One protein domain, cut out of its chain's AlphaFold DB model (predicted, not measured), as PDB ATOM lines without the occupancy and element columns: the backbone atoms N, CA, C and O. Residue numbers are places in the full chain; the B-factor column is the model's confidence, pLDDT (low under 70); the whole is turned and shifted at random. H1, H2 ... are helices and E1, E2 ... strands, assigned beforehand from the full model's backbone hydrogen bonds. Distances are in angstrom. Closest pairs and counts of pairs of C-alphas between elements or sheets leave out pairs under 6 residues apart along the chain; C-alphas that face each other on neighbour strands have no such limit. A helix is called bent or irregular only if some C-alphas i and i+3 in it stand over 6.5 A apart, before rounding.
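Overview. This is residues 40 to 97 of the 98 residues of the protein "HNH endonuclease family protein" of Helicobacter pylori R055a (UniProt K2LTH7). A short two-stranded antiparallel ribbon, E1 and E2, forms the middle of an elongated domain, with the small helix H1 packed on one side of it across both strands. At one end of the ribbon lies the long unnamed loop of residues 46 to 63, with the short helix H3; at the other end lie the irregular helix H2 and the second long loop, residues 75 to 88. The printed part has 58 residues, with three named helices and two named strands in the order H1, E1, H2, E2, H3, and under half of the residues, 26, are in named elements. The class is mixed, helices and strands. The whole is compact, with a radius of gyration of the C-alphas of 11.6 A, and spans 33 by 20 by 15 A.

Arrangement. H1 is residues 40 to 45, and a long link of 18 residues joins it to E1, residues 64 to 68. The closest C-alphas of H1 and E1 are those of Lys 42 and Val 66, 6.2 A apart. A tight link joins E1 to H2, residues 69 to 74, and a long link of 14 residues joins H2 to E2, residues 89 to 93. E1 and E2 are antiparallel neighbours, with 144 degrees between their directions. N 65 and O 92 are within hydrogen-bond range at 2.8 A, and so are N 90 and O 67 at 2.9 A. The closest C-alphas of H1 and E2 are those of Tyr 45 and Ala 91, 5.5 A apart. Those of H2 and E2 are Lys 69 and Phe 89, 4.6 A apart. A tight link joins E2 to H3, residues 94 to 97; the closest C-alphas of E1 and H3 are those of Glu 65 and Lys 94, 6.3 A apart. H1, H2 and H3 are apart from one another. In H1 every O i to N i+4 pair is within hydrogen-bond range; in H2 0 of 2 are, beside 1 of 3 O i to N i+3 pairs, and H3 is too short for an O i to N i+4 pair.

Along the chain. H1 begins at C-alpha 40, (-13.371, -4.484, -39.033), and is 8.8 A long. E1 is 13.1 A long and begins at C-alpha 64, (-3.654, -2.792, -27.785). H2 is 11.4 A long and irregular: C-alphas 70 and 73 are 8.6 A apart. E2 is 13.2 A long. H3 is 5.0 A long and ends at C-alpha 97, (4.775, -5.790, -29.811).

Size, cuts and confidence. The two C-alphas farthest apart are those of Ser 59 and Leu 76, at 33.7 A. The printed part has no cut, and its long links are H1 to E1 and H2 to E2. The mean pLDDT of the printed part is 93.5, and no printed residue is under 70.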
ATOM      1  N   ASP A  40     -12.509  -3.631 -39.859       97.44
ATOM      2  CA  ASP A  40     -13.371  -4.484 -39.033       97.44
ATOM      3  C   ASP A  40     -12.557  -5.420 -38.127       97.44
ATOM      4  O   ASP A  40     -12.878  -5.566 -36.948       97.44
ATOM      5  N   ILE A  41     -11.443  -5.952 -38.633       97.50
ATOM      6  CA  ILE A  41     -10.487  -6.747 -37.852       97.50
ATOM      7  C   ILE A  41      -9.822  -5.885 -36.775       97.50
ATOM      8  O   ILE A  41      -9.776  -6.279 -35.607       97.50
ATOM      9  N   LYS A  42      -9.370  -4.674 -37.134       96.88
ATOM     10  CA  LYS A  42      -8.809  -3.718 -36.164       96.88
ATOM     11  C   LYS A  42      -9.793  -3.405 -35.037       96.88
ATOM     12  O   LYS A  42      -9.413  -3.401 -33.870       96.88
ATOM     13  N   ASN A  43     -11.056  -3.167 -35.383       97.00
ATOM     14  CA  ASN A  43     -12.112  -2.850 -34.423       97.00
ATOM     15  C   ASN A  43     -12.435  -4.030 -33.498       97.00
ATOM     16  O   ASN A  43     -12.734  -3.814 -32.327       97.00
ATOM     17  N   TYR A  44     -12.385  -5.260 -34.013       96.94
ATOM     18  CA  TYR A  44     -12.599  -6.465 -33.217       96.94
ATOM     19  C   TYR A  44     -11.477  -6.676 -32.192       96.94
ATOM     20  O   TYR A  44     -11.755  -6.872 -31.007       96.94
ATOM     21  N   TYR A  45     -10.214  -6.604 -32.630       96.88
ATOM     22  CA  TYR A  45      -9.060  -6.893 -31.774       96.88
ATOM     23  C   TYR A  45      -8.701  -5.763 -30.808       96.88
ATOM     24  O   TYR A  45      -8.215  -6.055 -29.719       96.88
ATOM     25  N   SER A  46      -9.002  -4.498 -31.124       92.31
ATOM     26  CA  SER A  46      -8.742  -3.367 -30.214       92.31
ATOM     27  C   SER A  46      -9.494  -3.461 -28.880       92.31
ATOM     28  O   SER A  46      -9.122  -2.813 -27.903       92.31
ATOM     29  N   GLN A  47     -10.540  -4.288 -28.822       93.25
ATOM     30  CA  GLN A  47     -11.323  -4.545 -27.614       93.25
ATOM     31  C   GLN A  47     -10.855  -5.789 -26.842       93.25
ATOM     32  O   GLN A  47     -11.323  -6.017 -25.723       93.25
ATOM     33  N   GLN A  48      -9.941  -6.587 -27.397       95.81
ATOM     34  CA  GLN A  48      -9.438  -7.814 -26.775       95.81
ATOM     35  C   GLN A  48      -8.274  -7.534 -25.820       95.81
ATOM     36  O   GLN A  48      -7.720  -6.437 -25.785       95.81
ATOM     37  N   CYS A  49      -7.914  -8.529 -25.013       97.31
ATOM     38  CA  CYS A  49      -6.695  -8.485 -24.212       97.31
ATOM     39  C   CYS A  49      -5.477  -8.899 -25.043       97.31
ATOM     40  O   CYS A  49      -5.604  -9.651 -26.010       97.31
ATOM     41  N   CYS A  50      -4.292  -8.447 -24.630       97.06
ATOM     42  CA  CYS A  50      -3.029  -8.888 -25.207       97.06
ATOM     43  C   CYS A  50      -2.920 -10.416 -25.151       97.06
ATOM     44  O   CYS A  50      -3.045 -11.016 -24.084       97.06
ATOM     45  N   THR A  51      -2.632 -11.035 -26.291       96.12
ATOM     46  CA  THR A  51      -2.511 -12.491 -26.437       96.12
ATOM     47  C   THR A  51      -1.349 -13.046 -25.607       96.12
ATOM     48  O   THR A  51      -1.432 -14.160 -25.101       96.12
ATOM     49  N   MET A  52      -0.286 -12.255 -25.417       94.81
ATOM     50  CA  MET A  52       0.930 -12.684 -24.718       94.81
ATOM     51  C   MET A  52       0.852 -12.537 -23.197       94.81
ATOM     52  O   MET A  52       1.345 -13.398 -22.474       94.81
ATOM     53  N   CYS A  53       0.260 -11.451 -22.694       96.19
ATOM     54  CA  CYS A  53       0.294 -11.122 -21.262       96.19
ATOM     55  C   CYS A  53      -1.083 -10.850 -20.637       96.19
ATOM     56  O   CYS A  53      -1.170 -10.574 -19.443       96.19
ATOM     57  N   GLY A  54      -2.167 -10.913 -21.415       96.69
ATOM     58  CA  GLY A  54      -3.542 -10.768 -20.930       96.69
ATOM     59  C   GLY A  54      -3.961  -9.346 -20.542       96.69
ATOM     60  O   GLY A  54      -5.104  -9.144 -20.132       96.69
ATOM     61  N   VAL A  55      -3.080  -8.349 -20.669       95.38
ATOM     62  CA  VAL A  55      -3.380  -6.962 -20.283       95.38
ATOM     63  C   VAL A  55      -4.184  -6.233 -21.359       95.38
ATOM     64  O   VAL A  55      -4.028  -6.491 -22.552       95.38
ATOM     65  N   ARG A  56      -5.016  -5.280 -20.931       94.19
ATOM     66  CA  ARG A  56      -5.659  -4.274 -21.782       94.19
ATOM     67  C   ARG A  56      -5.732  -2.971 -21.002       94.19
ATOM     68  O   ARG A  56      -6.328  -2.938 -19.927       94.19
ATOM     69  N   GLY A  57      -5.148  -1.903 -21.522       90.69
ATOM     70  CA  GLY A  57      -5.196  -0.599 -20.875       90.69
ATOM     71  C   GLY A  57      -5.030   0.545 -21.861       90.69
ATOM     72  O   GLY A  57      -4.926   0.341 -23.065       90.69
ATOM     73  N   ASN A  58      -5.045   1.761 -21.324       91.56
ATOM     74  CA  ASN A  58      -4.925   2.995 -22.104       91.56
ATOM     75  C   ASN A  58      -3.573   3.690 -21.883       91.56
ATOM     76  O   ASN A  58      -3.384   4.813 -22.340       91.56
ATOM     77  N   SER A  59      -2.659   3.072 -21.126       92.69
ATOM     78  CA  SER A  59      -1.291   3.579 -21.012       92.69
ATOM     79  C   SER A  59      -0.481   3.148 -22.227       92.69
ATOM     80  O   SER A  59      -0.806   2.141 -22.850       92.69
ATOM     81  N   GLU A  60       0.600   3.871 -22.513       92.12
ATOM     82  CA  GLU A  60       1.485   3.602 -23.651       92.12
ATOM     83  C   GLU A  60       1.807   2.110 -23.820       92.12
ATOM     84  O   GLU A  60       1.584   1.551 -24.884       92.12
ATOM     85  N   ASN A  61       2.220   1.436 -22.745       94.12
ATOM     86  CA  ASN A  61       2.651   0.036 -22.783       94.12
ATOM     87  C   ASN A  61       1.509  -0.993 -22.770       94.12
ATOM     88  O   ASN A  61       1.740  -2.170 -23.050       94.12
ATOM     89  N   THR A  62       0.294  -0.581 -22.402       92.69
ATOM     90  CA  THR A  62      -0.869  -1.478 -22.251       92.69
ATOM     91  C   THR A  62      -1.926  -1.283 -23.335       92.69
ATOM     92  O   THR A  62      -2.872  -2.073 -23.399       92.69
ATOM     93  N   GLN A  63      -1.757  -0.265 -24.187       95.12
ATOM     94  CA  GLN A  63      -2.577  -0.037 -25.368       95.12
ATOM     95  C   GLN A  63      -2.447  -1.213 -26.332       95.12
ATOM     96  O   GLN A  63      -1.343  -1.691 -26.589       95.12
ATOM     97  N   ILE A  64      -3.588  -1.677 -26.843       96.62
ATOM     98  CA  ILE A  64      -3.654  -2.792 -27.785       96.62
ATOM     99  C   ILE A  64      -3.374  -2.307 -29.202       96.62
ATOM    100  O   ILE A  64      -4.035  -1.399 -29.710       96.62
ATOM    101  N   GLU A  65      -2.443  -2.994 -29.843       94.94
ATOM    102  CA  GLU A  65      -2.135  -2.938 -31.257       94.94
ATOM    103  C   GLU A  65      -2.527  -4.267 -31.909       94.94
ATOM    104  O   GLU A  65      -2.547  -5.329 -31.277       94.94
ATOM    105  N   VAL A  66      -2.897  -4.196 -33.183       95.75
ATOM    106  CA  VAL A  66      -3.280  -5.373 -33.964       95.75
ATOM    107  C   VAL A  66      -2.116  -5.698 -34.878       95.75
ATOM    108  O   VAL A  66      -1.780  -4.884 -35.736       95.75
ATOM    109  N   ASP A  67      -1.512  -6.866 -34.681       94.31
ATOM    110  CA  ASP A  67      -0.365  -7.322 -35.464       94.31
ATOM    111  C   ASP A  67      -0.683  -8.613 -36.225       94.31
ATOM    112  O   ASP A  67      -1.656  -9.316 -35.938       94.31
ATOM    113  N   HIS A  68       0.147  -8.917 -37.219       94.44
ATOM    114  CA  HIS A  68       0.063 -10.160 -37.977       94.44
ATOM    115  C   HIS A  68       0.484 -11.326 -37.086       94.44
ATOM    116  O   HIS A  68       1.570 -11.328 -36.497       94.44
ATOM    117  N   LYS A  69      -0.365 -12.346 -37.001       93.69
ATOM    118  CA  LYS A  69      -0.055 -13.562 -36.254       93.69
ATOM    119  C   LYS A  69       1.092 -14.313 -36.934       93.69
ATOM    120  O   LYS A  69       1.211 -14.307 -38.159       93.69
ATOM    121  N   ASP A  70       1.957 -14.934 -36.134       87.19
ATOM    122  CA  ASP A  70       3.113 -15.730 -36.580       87.19
ATOM    123  C   ASP A  70       4.090 -14.995 -37.525       87.19
ATOM    124  O   ASP A  70       4.806 -15.632 -38.296       87.19
ATOM    125  N   GLY A  71       4.112 -13.656 -37.519       79.50
ATOM    126  CA  GLY A  71       5.004 -12.880 -38.387       79.50
ATOM    127  C   GLY A  71       4.654 -12.943 -39.880       79.50
ATOM    128  O   GLY A  71       5.518 -12.682 -40.715       79.50
ATOM    129  N   ARG A  72       3.399 -13.251 -40.245       83.56
ATOM    130  CA  ARG A  72       2.915 -13.390 -41.641       83.56
ATOM    131  C   ARG A  72       2.788 -12.065 -42.416       83.56
ATOM    132  O   ARG A  72       1.867 -11.885 -43.208       83.56
ATOM    133  N   LYS A  73       3.710 -11.124 -42.201       81.38
ATOM    134  CA  LYS A  73       3.710  -9.788 -42.829       81.38
ATOM    135  C   LYS A  73       3.981  -9.839 -44.339       81.38
ATOM    136  O   LYS A  73       3.554  -8.942 -45.060       81.38
ATOM    137  N   ASP A  74       4.610 -10.919 -44.801       85.81
ATOM    138  CA  ASP A  74       4.958 -11.165 -46.207       85.81
ATOM    139  C   ASP A  74       4.107 -12.290 -46.841       85.81
ATOM    140  O   ASP A  74       4.508 -12.934 -47.812       85.81
ATOM    141  N   ASP A  75       2.926 -12.577 -46.285       87.31
ATOM    142  CA  ASP A  75       1.994 -13.557 -46.851       87.31
ATOM    143  C   ASP A  75       1.140 -12.906 -47.957       87.31
ATOM    144  O   ASP A  75       0.398 -11.949 -47.722       87.31
ATOM    145  N   LEU A  76       1.221 -13.445 -49.182       87.31
ATOM    146  CA  LEU A  76       0.478 -12.946 -50.349       87.31
ATOM    147  C   LEU A  76      -1.044 -12.952 -50.149       87.31
ATOM    148  O   LEU A  76      -1.724 -12.064 -50.659       87.31
ATOM    149  N   ARG A  77      -1.587 -13.943 -49.435       91.38
ATOM    150  CA  ARG A  77      -3.023 -14.023 -49.156       91.38
ATOM    151  C   ARG A  77      -3.415 -12.967 -48.132       91.38
ATOM    152  O   ARG A  77      -4.416 -12.293 -48.333       91.38
ATOM    153  N   VAL A  78      -2.640 -12.799 -47.060       92.25
ATOM    154  CA  VAL A  78      -2.935 -11.783 -46.027       92.25
ATOM    155  C   VAL A  78      -2.780 -10.363 -46.584       92.25
ATOM    156  O   VAL A  78      -3.513  -9.455 -46.190       92.25
ATOM    157  N   SER A  79      -1.884 -10.190 -47.559       90.00
ATOM    158  CA  SER A  79      -1.712  -8.945 -48.306       90.00
ATOM    159  C   SER A  79      -2.937  -8.551 -49.147       90.00
ATOM    160  O   SER A  79      -3.072  -7.377 -49.503       90.00
ATOM    161  N   ASP A  80      -3.824  -9.485 -49.501       90.94
ATOM    162  CA  ASP A  80      -5.114  -9.159 -50.109       90.94
ATOM    163  C   ASP A  80      -6.143  -8.910 -49.006       90.94
ATOM    164  O   ASP A  80      -6.597  -9.832 -48.326       90.94
ATOM    165  N   SER A  81      -6.568  -7.655 -48.856       91.56
ATOM    166  CA  SER A  81      -7.566  -7.263 -47.860       91.56
ATOM    167  C   SER A  81      -8.853  -8.097 -47.946       91.56
ATOM    168  O   SER A  81      -9.475  -8.367 -46.920       91.56
ATOM    169  N   ASN A  82      -9.262  -8.565 -49.127       92.88
ATOM    170  CA  ASN A  82     -10.475  -9.381 -49.261       92.88
ATOM    171  C   ASN A  82     -10.302 -10.807 -48.720       92.88
ATOM    172  O   ASN A  82     -11.284 -11.427 -48.316       92.88
ATOM    173  N   ALA A  83      -9.069 -11.312 -48.693       94.19
ATOM    174  CA  ALA A  83      -8.732 -12.657 -48.239       94.19
ATOM    175  C   ALA A  83      -8.288 -12.713 -46.764       94.19
ATOM    176  O   ALA A  83      -8.017 -13.801 -46.245       94.19
ATOM    177  N   GLN A  84      -8.231 -11.559 -46.090       95.69
ATOM    178  CA  GLN A  84      -7.968 -11.453 -44.657       95.69
ATOM    179  C   GLN A  84      -9.090 -12.082 -43.828       95.69
ATOM    180  O   GLN A  84     -10.279 -11.836 -44.047       95.69
ATOM    181  N   THR A  85      -8.686 -12.845 -42.821       96.25
ATOM    182  CA  THR A  85      -9.547 -13.467 -41.817       96.25
ATOM    183  C   THR A  85      -9.109 -13.035 -40.420       96.25
ATOM    184  O   THR A  85      -8.001 -12.536 -40.240       96.25
ATOM    185  N   PHE A  86      -9.957 -13.225 -39.407       96.44
ATOM    186  CA  PHE A  86      -9.585 -12.877 -38.032       96.44
ATOM    187  C   PHE A  86      -8.354 -13.656 -37.539       96.44
ATOM    188  O   PHE A  86      -7.500 -13.063 -36.893       96.44
ATOM    189  N   ASP A  87      -8.207 -14.935 -37.904       95.19
ATOM    190  CA  ASP A  87      -7.084 -15.777 -37.449       95.19
ATOM    191  C   ASP A  87      -5.714 -15.338 -37.998       95.19
ATOM    192  O   ASP A  87      -4.679 -15.768 -37.497       95.19
ATOM    193  N   ASP A  88      -5.687 -14.440 -38.982       95.38
ATOM    194  CA  ASP A  88      -4.443 -13.876 -39.517       95.38
ATOM    195  C   ASP A  88      -3.786 -12.861 -38.577       95.38
ATOM    196  O   ASP A  88      -2.642 -12.455 -38.795       95.38
ATOM    197  N   PHE A  89      -4.495 -12.449 -37.524       96.50
ATOM    198  CA  PHE A  89      -4.104 -11.346 -36.663       96.50
ATOM    199  C   PHE A  89      -4.194 -11.706 -35.183       96.50
ATOM    200  O   PHE A  89      -4.827 -12.677 -34.769       96.50
ATOM    201  N   GLN A  90      -3.532 -10.891 -34.373       96.31
ATOM    202  CA  GLN A  90      -3.514 -11.016 -32.925       96.31
ATOM    203  C   GLN A  90      -3.534  -9.640 -32.264       96.31
ATOM    204  O   GLN A  90      -3.002  -8.667 -32.799       96.31
ATOM    205  N   ALA A  91      -4.143  -9.569 -31.081       97.19
ATOM    206  CA  ALA A  91      -4.040  -8.408 -30.209       97.19
ATOM    207  C   ALA A  91      -2.763  -8.524 -29.375       97.19
ATOM    208  O   ALA A  91      -2.594  -9.505 -28.645       97.19
ATOM    209  N   LEU A  92      -1.894  -7.524 -29.444       96.38
ATOM    210  CA  LEU A  92      -0.708  -7.394 -28.603       96.38
ATOM    211  C   LEU A  92      -0.744  -6.029 -27.929       96.38
ATOM    212  O   LEU A  92      -1.121  -5.046 -28.553       96.38
ATOM    213  N   CYS A  93      -0.383  -5.941 -26.650       96.69
ATOM    214  CA  CYS A  93      -0.113  -4.624 -26.085       96.69
ATOM    215  C   CYS A  93       1.213  -4.101 -26.642       96.69
ATOM    216  O   CYS A  93       2.090  -4.908 -26.951       96.69
ATOM    217  N   LYS A  94       1.379  -2.777 -26.717       94.44
ATOM    218  CA  LYS A  94       2.600  -2.146 -27.241       94.44
ATOM    219  C   LYS A  94       3.880  -2.752 -26.653       94.44
ATOM    220  O   LYS A  94       4.758  -3.155 -27.395       94.44
ATOM    221  N   ALA A  95       3.933  -2.969 -25.336       94.81
ATOM    222  CA  ALA A  95       5.105  -3.565 -24.682       94.81
ATOM    223  C   ALA A  95       5.412  -5.030 -25.061       94.81
ATOM    224  O   ALA A  95       6.495  -5.514 -24.757       94.81
ATOM    225  N   CYS A  96       4.458  -5.763 -25.643       93.94
ATOM    226  CA  CYS A  96       4.682  -7.104 -26.189       93.94
ATOM    227  C   CYS A  96       4.875  -7.100 -27.712       93.94
ATOM    228  O   CYS A  96       5.156  -8.160 -28.268       93.94
ATOM    229  N   ASN A  97       4.639  -5.962 -28.369       91.00
ATOM    230  CA  ASN A  97       4.775  -5.790 -29.811       91.00
ATOM    231  C   ASN A  97       6.105  -5.112 -30.191       91.00
ATOM    232  O   ASN A  97       6.653  -5.424 -31.247       91.00
TER     233      ASN A  97